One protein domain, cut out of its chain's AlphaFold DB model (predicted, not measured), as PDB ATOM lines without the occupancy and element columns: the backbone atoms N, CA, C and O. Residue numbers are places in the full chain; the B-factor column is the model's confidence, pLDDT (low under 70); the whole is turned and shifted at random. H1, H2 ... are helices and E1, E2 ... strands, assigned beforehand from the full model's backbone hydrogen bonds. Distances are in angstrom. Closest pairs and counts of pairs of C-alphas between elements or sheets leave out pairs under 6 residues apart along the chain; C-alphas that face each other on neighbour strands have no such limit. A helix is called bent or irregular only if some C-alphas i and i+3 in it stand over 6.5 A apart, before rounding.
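AT A GLANCE: This is residues 29 to 139 of the 313 residues of an uncharacterized protein of Araneus ventricosus (UniProt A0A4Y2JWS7). A hairpin of two helices, H1 and H2, lies side by side across a third, H5, which crosses both at nearly a right angle; short H3 packs on H5, and H4 is set loosely at one end. At the other end, past H2 and H5, a hairpin of two strands, E1 and E2, reaches away from the helices. The printed part has 111 residues, with five named helices and then two named strands along it, H1 H2 H3 H4 H5 E1 E2; the sheet, order E1 - E2, is antiparallel. The class is mostly helix. The whole is compact, with a radius of gyration of the C-alphas of 14.2 A and spans of 42 by 36 by 23 A.

IN THESE COORDINATES: H1, residues 29 to 43, begins at C-alpha 29 (117.663, 147.990, 180.844) and is 21.3 A long. H2, residues 51 to 69, is the longest helix, 27.0 A. H3 is residues 73 to 80. H4, residues 86 to 96, is neither bent nor irregular, but only just: C-alphas 88 and 91 are 6.5 A apart. H5, residues 100 to 116, runs 24.3 A to C-alpha 116 (127.501, 150.316, 152.828). E1 is residues 120 to 125; E2, residues 128 to 133, ends at C-alpha 133 (133.241, 152.331, 161.385).

HOW THE PARTS SIT: H1 and H5 are the hubs, touching three helices each. They touch about perpendicular, at 86 degrees, the closest C-alphas being those of Ser 42 and Leu 106, 7.0 A apart. H1 and H2 form a helical hairpin at a shallow tilt of 14 degrees, opposite ways; they touch, with C-alphas His 34 and Leu 65 closest at 6.6 A. H2 touches H5 with residues 55 to 59 alone, Met 58 to Ile 110 at 7.0 A between C-alphas, about perpendicular at 82 degrees. H3 touches H5 at a steep tilt of 63 degrees, C-alphas Leu 79 and Arg 104 closest at 5.6 A. H4 is close to but not clearly touching H1; C-alphas Asn 39 and Leu 96 are closest at 7.1 A. E1 and E2 form a hairpin, with N 121 and O 132 at 2.9 A and N 130 and O 123 at 3.0 A, within hydrogen-bond range. In H1, H2, H3 and H5 every O i to N i+4 pair is within that range; in H4, 5 of 7.

THE WHOLE: The C-alphas farthest apart, Ser 48 and Asn 126, are 44.1 A apart. The printed part has no cut and no long link. Its mean pLDDT is 77.4, and residues under 70 include 29 to 36 and 81 to 98; H4 has a mean of 52.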
ATOM      1  N   MET A  29     118.964 147.818 181.508       61.75
ATOM      2  CA  MET A  29     117.663 147.990 180.844       61.75
ATOM      3  C   MET A  29     117.807 148.276 179.334       61.75
ATOM      4  O   MET A  29     116.958 147.887 178.537       61.75
ATOM      5  N   HIS A  30     118.913 148.907 178.930       66.62
ATOM      6  CA  HIS A  30     119.238 149.243 177.543       66.62
ATOM      7  C   HIS A  30     119.469 148.012 176.658       66.62
ATOM      8  O   HIS A  30     118.883 147.933 175.581       66.62
ATOM      9  N   THR A  31     120.215 147.005 177.122       65.94
ATOM     10  CA  THR A  31     120.446 145.773 176.346       65.94
ATOM     11  C   THR A  31     119.134 145.037 176.049       65.94
ATOM     12  O   THR A  31     118.943 144.515 174.951       65.94
ATOM     13  N   LEU A  32     118.182 145.050 176.986       62.59
ATOM     14  CA  LEU A  32     116.856 144.455 176.784       62.59
ATOM     15  C   LEU A  32     116.028 145.222 175.748       62.59
ATOM     16  O   LEU A  32     115.396 144.602 174.894       62.59
ATOM     17  N   ILE A  33     116.069 146.556 175.782       68.94
ATOM     18  CA  ILE A  33     115.403 147.410 174.789       68.94
ATOM     19  C   ILE A  33     115.980 147.154 173.390       68.94
ATOM     20  O   ILE A  33     115.217 147.009 172.435       68.94
ATOM     21  N   HIS A  34     117.303 147.022 173.263       69.88
ATOM     22  CA  HIS A  34     117.958 146.729 171.985       69.88
ATOM     23  C   HIS A  34     117.547 145.377 171.417       69.88
ATOM     24  O   HIS A  34     117.173 145.281 170.248       69.88
ATOM     25  N   LEU A  35     117.563 144.334 172.246       66.12
ATOM     26  CA  LEU A  35     117.152 142.995 171.829       66.12
ATOM     27  C   LEU A  35     115.657 142.935 171.488       66.12
ATOM     28  O   LEU A  35     115.269 142.255 170.537       66.12
ATOM     29  N   TRP A  36     114.818 143.679 172.211       68.88
ATOM     30  CA  TRP A  36     113.403 143.817 171.881       68.88
ATOM     31  C   TRP A  36     113.201 144.523 170.536       68.88
ATOM     32  O   TRP A  36     112.446 144.030 169.700       68.88
ATOM     33  N   TYR A  37     113.921 145.614 170.273       71.44
ATOM     34  CA  TYR A  37     113.842 146.312 168.992       71.44
ATOM     35  C   TYR A  37     114.306 145.418 167.832       71.44
ATOM     36  O   TYR A  37     113.616 145.304 166.821       71.44
ATOM     37  N   MET A  38     115.411 144.689 168.010       68.31
ATOM     38  CA  MET A  38     115.884 143.671 167.063       68.31
ATOM     39  C   MET A  38     114.823 142.597 166.790       68.31
ATOM     40  O   MET A  38     114.622 142.186 165.646       68.31
ATOM     41  N   ASN A  39     114.095 142.171 167.825       67.75
ATOM     42  CA  ASN A  39     112.978 141.241 167.681       67.75
ATOM     43  C   ASN A  39     111.834 141.847 166.860       67.75
ATOM     44  O   ASN A  39     111.305 141.192 165.960       67.75
ATOM     45  N   CYS A  40     111.475 143.103 167.124       70.44
ATOM     46  CA  CYS A  40     110.474 143.822 166.344       70.44
ATOM     47  C   CYS A  40     110.879 143.925 164.867       70.44
ATOM     48  O   CYS A  40     110.061 143.605 164.004       70.44
ATOM     49  N   LEU A  41     112.138 144.266 164.570       69.69
ATOM     50  CA  LEU A  41     112.663 144.298 163.199       69.69
ATOM     51  C   LEU A  41     112.590 142.928 162.520       69.69
ATOM     52  O   LEU A  41     112.108 142.812 161.393       69.69
ATOM     53  N   SER A  42     113.015 141.876 163.222       68.00
ATOM     54  CA  SER A  42     112.963 140.505 162.711       68.00
ATOM     55  C   SER A  42     111.527 140.077 162.373       68.00
ATOM     56  O   SER A  42     111.282 139.519 161.301       68.00
ATOM     57  N   LYS A  43     110.556 140.397 163.242       68.81
ATOM     58  CA  LYS A  43     109.136 140.037 163.077       68.81
ATOM     59  C   LYS A  43     108.393 140.881 162.047       68.81
ATOM     60  O   LYS A  43     107.460 140.377 161.426       68.81
ATOM     61  N   ALA A  44     108.799 142.129 161.822       66.94
ATOM     62  CA  ALA A  44     108.109 143.074 160.942       66.94
ATOM     63  C   ALA A  44     108.172 142.722 159.440       66.94
ATOM     64  O   ALA A  44     107.811 143.553 158.611       66.94
ATOM     65  N   LYS A  45     108.644 141.520 159.067       68.12
ATOM     66  CA  LYS A  45     108.968 141.150 157.681       68.12
ATOM     67  C   LYS A  45     109.792 142.256 157.017       68.12
ATOM     68  O   LYS A  45     109.502 142.643 155.900       68.12
ATOM     69  N   TRP A  46     110.812 142.788 157.691       72.12
ATOM     70  CA  TRP A  46     111.536 143.990 157.243       72.12
ATOM     71  C   TRP A  46     112.080 143.906 155.797       72.12
ATOM     72  O   TRP A  46     112.230 144.925 155.129       72.12
ATOM     73  N   HIS A  47     112.291 142.692 155.278       70.12
ATOM     74  CA  HIS A  47     112.604 142.414 153.873       70.12
ATOM     75  C   HIS A  47     111.534 142.894 152.873       70.12
ATOM     76  O   HIS A  47     111.865 143.138 151.719       70.12
ATOM     77  N   SER A  48     110.271 143.032 153.290       77.69
ATOM     78  CA  SER A  48     109.172 143.556 152.471       77.69
ATOM     79  C   SER A  48     109.041 145.078 152.523       77.69
ATOM     80  O   SER A  48     108.186 145.630 151.833       77.69
ATOM     81  N   LEU A  49     109.831 145.772 153.351       78.12
ATOM     82  CA  LEU A  49     109.854 147.234 153.362       78.12
ATOM     83  C   LEU A  49     110.579 147.767 152.125       78.12
ATOM     84  O   LEU A  49     111.532 147.160 151.630       78.12
ATOM     85  N   LEU A  50     110.168 148.952 151.667       83.00
ATOM     86  CA  LEU A  50     110.894 149.666 150.621       83.00
ATOM     87  C   LEU A  50     112.348 149.913 151.072       83.00
ATOM     88  O   LEU A  50     112.558 150.288 152.230       83.00
ATOM     89  N   PRO A  51     113.351 149.767 150.180       81.88
ATOM     90  CA  PRO A  51     114.763 149.840 150.559       81.88
ATOM     91  C   PRO A  51     115.148 151.098 151.349       81.88
ATOM     92  O   PRO A  51     115.895 151.009 152.316       81.88
ATOM     93  N   HIS A  52     114.601 152.265 150.996       82.62
ATOM     94  CA  HIS A  52     114.902 153.522 151.689       82.62
ATOM     95  C   HIS A  52     114.329 153.578 153.116       82.62
ATOM     96  O   HIS A  52     115.012 154.046 154.024       82.62
ATOM     97  N   LEU A  53     113.110 153.070 153.343       82.50
ATOM     98  CA  LEU A  53     112.519 152.985 154.687       82.50
ATOM     99  C   LEU A  53     113.306 152.014 155.555       82.50
ATOM    100  O   LEU A  53     113.605 152.302 156.707       82.50
ATOM    101  N   ARG A  54     113.675 150.877 154.968       82.81
ATOM    102  CA  ARG A  54     114.487 149.849 155.608       82.81
ATOM    103  C   ARG A  54     115.828 150.405 156.083       82.81
ATOM    104  O   ARG A  54     116.199 150.199 157.232       82.81
ATOM    105  N   ASN A  55     116.509 151.148 155.215       85.19
ATOM    106  CA  ASN A  55     117.778 151.799 155.524       85.19
ATOM    107  C   ASN A  55     117.624 152.837 156.641       85.19
ATOM    108  O   ASN A  55     118.427 152.854 157.566       85.19
ATOM    109  N   ARG A  56     116.562 153.652 156.600       86.38
ATOM    110  CA  ARG A  56     116.281 154.639 157.649       86.38
ATOM    111  C   ARG A  56     116.045 153.985 159.008       86.38
ATOM    112  O   ARG A  56     116.682 154.361 159.977       86.38
ATOM    113  N   VAL A  57     115.188 152.966 159.060       85.31
ATOM    114  CA  VAL A  57     114.910 152.217 160.295       85.31
ATOM    115  C   VAL A  57     116.180 151.555 160.839       85.31
ATOM    116  O   VAL A  57     116.402 151.553 162.047       85.31
ATOM    117  N   MET A  58     117.028 151.012 159.961       87.38
ATOM    118  CA  MET A  58     118.295 150.408 160.367       87.38
ATOM    119  C   MET A  58     119.258 151.452 160.945       87.38
ATOM    120  O   MET A  58     119.877 151.205 161.975       87.38
ATOM    121  N   GLN A  59     119.363 152.622 160.316       89.81
ATOM    122  CA  GLN A  59     120.182 153.720 160.821       89.81
ATOM    123  C   GLN A  59     119.676 154.223 162.176       89.81
ATOM    124  O   GLN A  59     120.451 154.255 163.127       89.81
ATOM    125  N   ASP A  60     118.374 154.505 162.298       87.94
ATOM    126  CA  ASP A  60     117.754 154.954 163.551       87.94
ATOM    127  C   ASP A  60     117.998 153.943 164.685       87.94
ATOM    128  O   ASP A  60     118.271 154.322 165.827       87.94
ATOM    129  N   PHE A  61     117.941 152.643 164.375       87.56
ATOM    130  CA  PHE A  61     118.261 151.586 165.329       87.56
ATOM    131  C   PHE A  61     119.720 151.630 165.789       87.56
ATOM    132  O   PHE A  61     119.978 151.604 166.993       87.56
ATOM    133  N   ILE A  62     120.668 151.688 164.851       90.38
ATOM    134  CA  ILE A  62     122.100 151.696 165.171       90.38
ATOM    135  C   ILE A  62     122.453 152.953 165.974       90.38
ATOM    136  O   ILE A  62     123.155 152.858 166.980       90.38
ATOM    137  N   ASP A  63     121.915 154.109 165.585       90.75
ATOM    138  CA  ASP A  63     122.132 155.377 166.277       90.75
ATOM    139  C   ASP A  63     121.541 155.342 167.691       90.75
ATOM    140  O   ASP A  63     122.185 155.777 168.644       90.75
ATOM    141  N   THR A  64     120.358 154.744 167.866       86.94
ATOM    142  CA  THR A  64     119.767 154.519 169.196       86.94
ATOM    143  C   THR A  64     120.644 153.601 170.046       86.94
ATOM    144  O   THR A  64     120.880 153.886 171.223       86.94
ATOM    145  N   LEU A  65     121.155 152.517 169.459       86.12
ATOM    146  CA  LEU A  65     122.012 151.557 170.150       86.12
ATOM    147  C   LEU A  65     123.326 152.203 170.607       86.12
ATOM    148  O   LEU A  65     123.771 151.994 171.742       86.12
ATOM    149  N   TYR A  66     123.902 153.055 169.760       90.00
ATOM    150  CA  TYR A  66     125.077 153.846 170.091       90.00
ATOM    151  C   TYR A  66     124.782 154.886 171.181       90.00
ATOM    152  O   TYR A  66     125.466 154.894 172.198       90.00
ATOM    153  N   CYS A  67     123.741 155.710 171.039       88.31
ATOM    154  CA  CYS A  67     123.415 156.780 171.993       88.31
ATOM    155  C   CYS A  67     123.114 156.279 173.415       88.31
ATOM    156  O   CYS A  67     123.328 156.997 174.389       88.31
ATOM    157  N   THR A  68     122.603 155.059 173.549       84.12
ATOM    158  CA  THR A  68     122.212 154.473 174.842       84.12
ATOM    159  C   THR A  68     123.336 153.683 175.515       84.12
ATOM    160  O   THR A  68     123.419 153.674 176.742       84.12
ATOM    161  N   SER A  69     124.202 153.008 174.751       83.06
ATOM    162  CA  SER A  69     125.239 152.117 175.301       83.06
ATOM    163  C   SER A  69     126.676 152.599 175.057       83.06
ATOM    164  O   SER A  69     127.623 152.142 175.712       83.06
ATOM    165  N   ASN A  70     126.868 153.537 174.124       88.75
ATOM    166  CA  ASN A  70     128.160 153.936 173.564       88.75
ATOM    167  C   ASN A  70     129.001 152.720 173.122       88.75
ATOM    168  O   ASN A  70     130.218 152.696 173.331       88.75
ATOM    169  N   SER A  71     128.354 151.655 172.647       87.69
ATOM    170  CA  SER A  71     128.967 150.397 172.209       87.69
ATOM    171  C   SER A  71     128.079 149.678 171.201       87.69
ATOM    172  O   SER A  71     126.927 150.041 171.022       87.69
ATOM    173  N   PHE A  72     128.619 148.636 170.572       90.56
ATOM    174  CA  PHE A  72     127.873 147.744 169.677       90.56
ATOM    175  C   PHE A  72     127.950 146.283 170.138       90.56
ATOM    176  O   PHE A  72     127.756 145.358 169.347       90.56
ATOM    177  N   ASP A  73     128.267 146.069 171.418       85.50
ATOM    178  CA  ASP A  73     128.559 144.757 171.991       85.50
ATOM    179  C   ASP A  73     127.431 143.763 171.736       85.50
ATOM    180  O   ASP A  73     127.704 142.622 171.390       85.50
ATOM    181  N   GLU A  74     126.173 144.191 171.818       83.31
ATOM    182  CA  GLU A  74     125.003 143.352 171.574       83.31
ATOM    183  C   GLU A  74     125.000 142.738 170.169       83.31
ATOM    184  O   GLU A  74     124.752 141.540 170.022       83.31
ATOM    185  N   ILE A  75     125.327 143.524 169.136       86.44
ATOM    186  CA  ILE A  75     125.373 143.053 167.743       86.44
ATOM    187  C   ILE A  75     126.458 141.981 167.603       86.44
ATOM    188  O   ILE A  75     126.232 140.911 167.034       86.44
ATOM    189  N   PHE A  76     127.640 142.240 168.164       87.12
ATOM    190  CA  PHE A  76     128.762 141.313 168.064       87.12
ATOM    191  C   PHE A  76     128.600 140.092 168.959       87.12
ATOM    192  O   PHE A  76     129.003 139.003 168.562       87.12
ATOM    193  N   LEU A  77     127.952 140.213 170.115       80.88
ATOM    194  CA  LEU A  77     127.561 139.069 170.922       80.88
ATOM    195  C   LEU A  77     126.618 138.176 170.115       80.88
ATOM    196  O   LEU A  77     126.879 136.983 170.028       80.88
ATOM    197  N   LEU A  78     125.605 138.703 169.421       80.69
ATOM    198  CA  LEU A  78     124.738 137.878 168.563       80.69
ATOM    199  C   LEU A  78     125.514 137.119 167.472       80.69
ATOM    200  O   LEU A  78     125.232 135.947 167.223       80.69
ATOM    201  N   LEU A  79     126.529 137.741 166.867       83.50
ATOM    202  CA  LEU A  79     127.385 137.083 165.873       83.50
ATOM    203  C   LEU A  79     128.300 136.020 166.506       83.50
ATOM    204  O   LEU A  79     128.437 134.907 165.988       83.50
ATOM    205  N   LEU A  80     128.923 136.344 167.640       79.25
ATOM    206  CA  LEU A  80     129.975 135.543 168.267       79.25
ATOM    207  C   LEU A  80     129.424 134.439 169.197       79.25
ATOM    208  O   LEU A  80     130.120 133.449 169.416       79.25
ATOM    209  N   THR A  81     128.181 134.529 169.691       67.38
ATOM    210  CA  THR A  81     127.602 133.702 170.788       67.38
ATOM    211  C   THR A  81     127.318 132.233 170.500       67.38
ATOM    212  O   THR A  81     127.002 131.490 171.427       67.38
ATOM    213  N   ASN A  82     127.599 131.730 169.296       57.00
ATOM    214  CA  ASN A  82     127.868 130.288 169.161       57.00
ATOM    215  C   ASN A  82     129.137 129.851 169.942       57.00
ATOM    216  O   ASN A  82     129.387 128.660 170.110       57.00
ATOM    217  N   ALA A  83     129.928 130.796 170.464       43.72
ATOM    218  CA  ALA A  83     131.013 130.565 171.409       43.72
ATOM    219  C   ALA A  83     130.477 130.400 172.845       43.72
ATOM    220  O   ALA A  83     130.571 131.316 173.649       43.72
ATOM    221  N   LYS A  84     129.889 129.237 173.154       40.72
ATOM    222  CA  LYS A  84     129.774 128.626 174.502       40.72
ATOM    223  C   LYS A  84     129.427 129.527 175.717       40.72
ATOM    224  O   LYS A  84     129.695 129.122 176.844       40.72
ATOM    225  N   SER A  85     128.757 130.668 175.548       41.72
ATOM    226  CA  SER A  85     128.066 131.380 176.636       41.72
ATOM    227  C   SER A  85     126.560 131.192 176.466       41.72
ATOM    228  O   SER A  85     125.860 132.081 175.975       41.72
ATOM    229  N   PRO A  86     126.038 129.995 176.793       42.22
ATOM    230  CA  PRO A  86     124.641 129.699 176.556       42.22
ATOM    231  C   PRO A  86     123.709 130.516 177.454       42.22
ATOM    232  O   PRO A  86     122.574 130.780 177.080       42.22
ATOM    233  N   TYR A  87     124.173 130.982 178.610       43.72
ATOM    234  CA  TYR A  87     123.291 131.570 179.615       43.72
ATOM    235  C   TYR A  87     122.834 133.002 179.303       43.72
ATOM    236  O   TYR A  87     121.761 133.386 179.752       43.72
ATOM    237  N   PHE A  88     123.587 133.773 178.508       49.41
ATOM    238  CA  PHE A  88     123.251 135.181 178.259       49.41
ATOM    239  C   PHE A  88     122.183 135.365 177.167       49.41
ATOM    240  O   PHE A  88     121.263 136.155 177.346       49.41
ATOM    241  N   ILE A  89     122.265 134.616 176.056       49.12
ATOM    242  CA  ILE A  89     121.358 134.793 174.902       49.12
ATOM    243  C   ILE A  89     120.299 133.679 174.786       49.12
ATOM    244  O   ILE A  89     119.185 133.960 174.354       49.12
ATOM    245  N   LEU A  90     120.559 132.427 175.206       47.53
ATOM    246  CA  LEU A  90     119.552 131.353 175.049       47.53
ATOM    247  C   LEU A  90     118.363 131.471 176.008       47.53
ATOM    248  O   LEU A  90     117.279 131.011 175.645       47.53
ATOM    249  N   GLY A  91     118.536 132.086 177.183       54.16
ATOM    250  CA  GLY A  91     117.411 132.413 178.070       54.16
ATOM    251  C   GLY A  91     116.439 133.377 177.385       54.16
ATOM    252  O   GLY A  91     115.260 133.074 177.231       54.16
ATOM    253  N   LEU A  92     116.981 134.464 176.833       53.88
ATOM    254  CA  LEU A  92     116.220 135.511 176.149       53.88
ATOM    255  C   LEU A  92     115.650 135.054 174.794       53.88
ATOM    256  O   LEU A  92     114.542 135.437 174.429       53.88
ATOM    257  N   ASN A  93     116.349 134.192 174.046       56.09
ATOM    258  CA  ASN A  93     115.852 133.678 172.761       56.09
ATOM    259  C   ASN A  93     114.572 132.852 172.912       56.09
ATOM    260  O   ASN A  93     113.677 132.953 172.067       56.09
ATOM    261  N   LYS A  94     114.477 132.046 173.981       60.25
ATOM    262  CA  LYS A  94     113.267 131.271 174.286       60.25
ATOM    263  C   LYS A  94     112.097 132.182 174.652       60.25
ATOM    264  O   LYS A  94     110.986 131.926 174.202       60.25
ATOM    265  N   GLU A  95     112.350 133.255 175.395       58.50
ATOM    266  CA  GLU A  95     111.328 134.238 175.782       58.50
ATOM    267  C   GLU A  95     110.860 135.105 174.601       58.50
ATOM    268  O   GLU A  95     109.682 135.439 174.496       58.50
ATOM    269  N   LEU A  96     111.757 135.431 173.666       58.16
ATOM    270  CA  LEU A  96     111.446 136.262 172.495       58.16
ATOM    271  C   LEU A  96     110.881 135.464 171.303       58.16
ATOM    272  O   LEU A  96     110.315 136.071 170.381       58.16
ATOM    273  N   GLY A  97     111.004 134.129 171.333       63.88
ATOM    274  CA  GLY A  97     110.542 133.207 170.292       63.88
ATOM    275  C   GLY A  97     111.377 133.253 169.007       63.88
ATOM    276  O   GLY A  97     110.845 133.016 167.924       63.88
ATOM    277  N   LEU A  98     112.662 133.609 169.099       64.94
ATOM    278  CA  LEU A  98     113.538 133.790 167.939       64.94
ATOM    279  C   LEU A  98     114.533 132.640 167.788       64.94
ATOM    280  O   LEU A  98     115.154 132.197 168.754       64.94
ATOM    281  N   SER A  99     114.742 132.196 166.545       75.69
ATOM    282  CA  SER A  99     115.839 131.279 166.239       75.69
ATOM    283  C   SER A  99     117.168 132.041 166.241       75.69
ATOM    284  O   SER A  99     117.258 133.177 165.764       75.69
ATOM    285  N   SER A 100     118.229 131.398 166.729       73.62
ATOM    286  CA  SER A 100     119.595 131.937 166.672       73.62
ATOM    287  C   SER A 100     120.022 132.288 165.241       73.62
ATOM    288  O   SER A 100     120.746 133.259 165.034       73.62
ATOM    289  N   LYS A 101     119.519 131.550 164.242       78.38
ATOM    290  CA  LYS A 101     119.754 131.805 162.814       78.38
ATOM    291  C   LYS A 101     119.191 133.157 162.362       78.38
ATOM    292  O   LYS A 101     119.886 133.884 161.661       78.38
ATOM    293  N   HIS A 102     117.972 133.513 162.774       75.50
ATOM    294  CA  HIS A 102     117.364 134.795 162.397       75.50
ATOM    295  C   HIS A 102     118.089 135.982 163.030       75.50
ATOM    296  O   HIS A 102     118.353 136.968 162.348       75.50
ATOM    297  N   LEU A 103     118.447 135.874 164.310       76.38
ATOM    298  CA  LEU A 103     119.195 136.924 165.002       76.38
ATOM    299  C   LEU A 103     120.579 137.136 164.397       76.38
ATOM    300  O   LEU A 103     120.997 138.274 164.194       76.38
ATOM    301  N   ARG A 104     121.264 136.039 164.064       82.12
ATOM    302  CA  ARG A 104     122.537 136.096 163.356       82.12
ATOM    303  C   ARG A 104     122.383 136.780 161.999       82.12
ATOM    304  O   ARG A 104     123.131 137.707 161.734       82.12
ATOM    305  N   SER A 105     121.399 136.381 161.187       83.88
ATOM    306  CA  SER A 105     121.129 137.020 159.889       83.88
ATOM    307  C   SER A 105     120.904 138.522 160.038       83.88
ATOM    308  O   SER A 105     121.517 139.299 159.322       83.88
ATOM    309  N   LEU A 106     120.096 138.941 161.015       82.62
ATOM    310  CA  LEU A 106     119.836 140.358 161.259       82.62
ATOM    311  C   LEU A 106     121.110 141.120 161.653       82.62
ATOM    312  O   LEU A 106     121.336 142.225 161.170       82.62
ATOM    313  N   ALA A 107     121.960 140.531 162.498       86.94
ATOM    314  CA  ALA A 107     123.246 141.126 162.847       86.94
ATOM    315  C   ALA A 107     124.174 141.235 161.626       86.94
ATOM    316  O   ALA A 107     124.839 142.254 161.458       86.94
ATOM    317  N   GLU A 108     124.185 140.232 160.742       89.12
ATOM    318  CA  GLU A 108     124.896 140.307 159.464       89.12
ATOM    319  C   GLU A 108     124.348 141.463 158.616       89.12
ATOM    320  O   GLU A 108     125.121 142.302 158.167       89.12
ATOM    321  N   ASP A 109     123.029 141.571 158.461       86.31
ATOM    322  CA  ASP A 109     122.382 142.628 157.676       86.31
ATOM    323  C   ASP A 109     122.663 144.038 158.222       86.31
ATOM    324  O   ASP A 109     122.866 144.969 157.442       86.31
ATOM    325  N   ILE A 110     122.762 144.191 159.546       89.50
ATOM    326  CA  ILE A 110     123.183 145.441 160.194       89.50
ATOM    327  C   ILE A 110     124.616 145.808 159.819       89.50
ATOM    328  O   ILE A 110     124.856 146.946 159.419       89.50
ATOM    329  N   LEU A 111     125.567 144.871 159.923       91.19
ATOM    330  CA  LEU A 111     126.969 145.142 159.580       91.19
ATOM    331  C   LEU A 111     127.107 145.561 158.116       91.19
ATOM    332  O   LEU A 111     127.766 146.547 157.796       91.19
ATOM    333  N   LYS A 112     126.438 144.817 157.240       88.75
ATOM    334  CA  LYS A 112     126.387 145.050 155.798       88.75
ATOM    335  C   LYS A 112     125.840 146.438 155.474       88.75
ATOM    336  O   LYS A 112     126.469 147.198 154.735       88.75
ATOM    337  N   PHE A 113     124.701 146.789 156.074       89.06
ATOM    338  CA  PHE A 113     124.101 148.109 155.937       89.06
ATOM    339  C   PHE A 113     125.044 149.206 156.435       89.06
ATOM    340  O   PHE A 113     125.367 150.107 155.664       89.06
ATOM    341  N   ALA A 114     125.530 149.104 157.675       90.12
ATOM    342  CA  ALA A 114     126.383 150.115 158.293       90.12
ATOM    343  C   ALA A 114     127.644 150.385 157.461       90.12
ATOM    344  O   ALA A 114     128.003 151.540 157.233       90.12
ATOM    345  N   SER A 115     128.270 149.328 156.940       88.62
ATOM    346  CA  SER A 115     129.430 149.442 156.056       88.62
ATOM    347  C   SER A 115     129.094 150.067 154.704       88.62
ATOM    348  O   SER A 115     129.871 150.881 154.213       88.62
ATOM    349  N   SER A 116     127.948 149.724 154.102       84.94
ATOM    350  CA  SER A 116     127.501 150.316 152.828       84.94
ATOM    351  C   SER A 116     127.121 151.793 152.950       84.94
ATOM    352  O   SER A 116     127.406 152.582 152.057       84.94
ATOM    353  N   ALA A 117     126.515 152.173 154.075       86.62
ATOM    354  CA  ALA A 117     126.122 153.543 154.369       86.62
ATOM    355  C   ALA A 117     127.297 154.388 154.892       86.62
ATOM    356  O   ALA A 117     127.142 155.591 155.084       86.62
ATOM    357  N   GLY A 118     128.466 153.774 155.119       88.00
ATOM    358  CA  GLY A 118     129.650 154.455 155.636       88.00
ATOM    359  C   GLY A 118     129.433 155.035 157.034       88.00
ATOM    360  O   GLY A 118     129.953 156.109 157.328       88.00
ATOM    361  N   LEU A 119     128.642 154.360 157.877       91.19
ATOM    362  CA  LEU A 119     128.318 154.853 159.213       91.19
ATOM    363  C   LEU A 119     129.561 154.838 160.106       91.19
ATOM    364  O   LEU A 119     130.238 153.814 160.245       91.19
ATOM    365  N   GLN A 120     129.822 155.982 160.735       93.00
ATOM    366  CA  GLN A 120     130.953 156.200 161.628       93.00
ATOM    367  C   GLN A 120     130.477 156.722 162.972       93.00
ATOM    368  O   GLN A 120     129.600 157.579 163.048       93.00
ATOM    369  N   TYR A 121     131.110 156.225 164.027       93.62
ATOM    370  CA  TYR A 121     130.779 156.554 165.402       93.62
ATOM    371  C   TYR A 121     132.030 157.002 166.136       93.62
ATOM    372  O   TYR A 121     133.129 156.489 165.901       93.62
ATOM    373  N   SER A 122     131.869 157.986 167.016       92.88
ATOM    374  CA  SER A 122     132.975 158.457 167.831       92.88
ATOM    375  C   SER A 122     133.245 157.495 168.986       92.88
ATOM    376  O   SER A 122     132.353 156.838 169.505       92.88
ATOM    377  N   HIS A 123     134.490 157.388 169.425       87.62
ATOM    378  CA  HIS A 123     134.768 156.842 170.744       87.62
ATOM    379  C   HIS A 123     135.996 157.513 171.346       87.62
ATOM    380  O   HIS A 123     136.963 157.842 170.654       87.62
ATOM    381  N   GLY A 124     135.949 157.725 172.659       81.94
ATOM    382  CA  GLY A 124     137.055 158.304 173.408       81.94
ATOM    383  C   GLY A 124     138.092 157.244 173.776       81.94
ATOM    384  O   GLY A 124     137.747 156.172 174.278       81.94
ATOM    385  N   LYS A 125     139.374 157.545 173.562       76.88
ATOM    386  CA  LYS A 125     140.501 156.796 174.130       76.88
ATOM    387  C   LYS A 125     141.627 157.773 174.463       76.88
ATOM    388  O   LYS A 125     142.105 158.479 173.584       76.88
ATOM    389  N   ASN A 126     142.064 157.795 175.723       74.50
ATOM    390  CA  ASN A 126     143.172 158.637 176.200       74.50
ATOM    391  C   ASN A 126     143.025 160.127 175.816       74.50
ATOM    392  O   ASN A 126     143.961 160.713 175.289       74.50
ATOM    393  N   ASN A 127     141.848 160.724 176.039       78.88
ATOM    394  CA  ASN A 127     141.509 162.115 175.672       78.88
ATOM    395  C   ASN A 127     141.476 162.429 174.165       78.88
ATOM    396  O   ASN A 127     141.272 163.580 173.787       78.88
ATOM    397  N   HIS A 128     141.616 161.423 173.303       81.12
ATOM    398  CA  HIS A 128     141.422 161.566 171.867       81.12
ATOM    399  C   HIS A 128     140.081 160.957 171.453       81.12
ATOM    400  O   HIS A 128     139.715 159.871 171.910       81.12
ATOM    401  N   ASN A 129     139.364 161.658 170.574       87.12
ATOM    402  CA  ASN A 129     138.158 161.149 169.930       87.12
ATOM    403  C   ASN A 129     138.533 160.555 168.577       87.12
ATOM    404  O   ASN A 129     139.058 161.252 167.711       87.12
ATOM    405  N   PHE A 130     138.246 159.272 168.407       87.06
ATOM    406  CA  PHE A 130     138.431 158.558 167.151       87.06
ATOM    407  C   PHE A 130     137.078 158.385 166.473       87.06
ATOM    408  O   PHE A 130     136.086 158.164 167.160       87.06
ATOM    409  N   LEU A 131     137.044 158.482 165.145       90.69
ATOM    410  CA  LEU A 131     135.890 158.099 164.334       90.69
ATOM    411  C   LEU A 131     136.170 156.726 163.737       90.69
ATOM    412  O   LEU A 131     137.140 156.546 163.001       90.69
ATOM    413  N   GLU A 132     135.333 155.760 164.081       90.44
ATOM    414  CA  GLU A 132     135.487 154.371 163.670       90.44
ATOM    415  C   GLU A 132     134.210 153.886 162.988       90.44
ATOM    416  O   GLU A 132     133.096 154.240 163.380       90.44
ATOM    417  N   ASN A 133     134.371 153.049 161.964       91.38
ATOM    418  CA  ASN A 133     133.241 152.331 161.385       91.38
ATOM    419  C   ASN A 133     132.711 151.321 162.411       91.38
ATOM    420  O   ASN A 133     133.482 150.786 163.209       91.38
ATOM    421  N   LEU A 134     131.427 150.967 162.327       92.94
ATOM    422  CA  LEU A 134     130.810 149.996 163.243       92.94
ATOM    423  C   LEU A 134     131.602 148.672 163.326       92.94
ATOM    424  O   LEU A 134     131.819 148.145 164.415       92.94
ATOM    425  N   VAL A 135     132.107 148.167 162.196       91.69
ATOM    426  CA  VAL A 135     132.901 146.919 162.115       91.69
ATOM    427  C   VAL A 135     134.265 146.969 162.808       91.69
ATOM    428  O   VAL A 135     134.817 145.919 163.135       91.69
ATOM    429  N   ASP A 136     134.802 148.167 163.027       90.88
ATOM    430  CA  ASP A 136     136.078 148.396 163.707       90.88
ATOM    431  C   ASP A 136     135.877 148.930 165.139       90.88
ATOM    432  O   ASP A 136     136.855 149.087 165.876       90.88
ATOM    433  N   PHE A 137     134.627 149.173 165.552       91.44
ATOM    434  CA  PHE A 137     134.306 149.788 166.834       91.44
ATOM    435  C   PHE A 137     134.712 148.875 168.008       91.44
ATOM    436  O   PHE A 137     134.322 147.704 168.035       91.44
ATOM    437  N   PRO A 138     135.481 149.366 168.999       89.44
ATOM    438  CA  PRO A 138     135.982 148.527 170.085       89.44
ATOM    439  C   PRO A 138     134.867 147.927 170.950       89.44
ATOM    440  O   PRO A 138     134.008 148.645 171.462       89.44
ATOM    441  N   LEU A 139     134.938 146.618 171.190       88.25
ATOM    442  CA  LEU A 139     134.015 145.913 172.080       88.25
ATOM    443  C   LEU A 139     134.348 146.193 173.551       88.25
ATOM    444  O   LEU A 139     135.521 146.212 173.917       88.25
TER     445      LEU A 139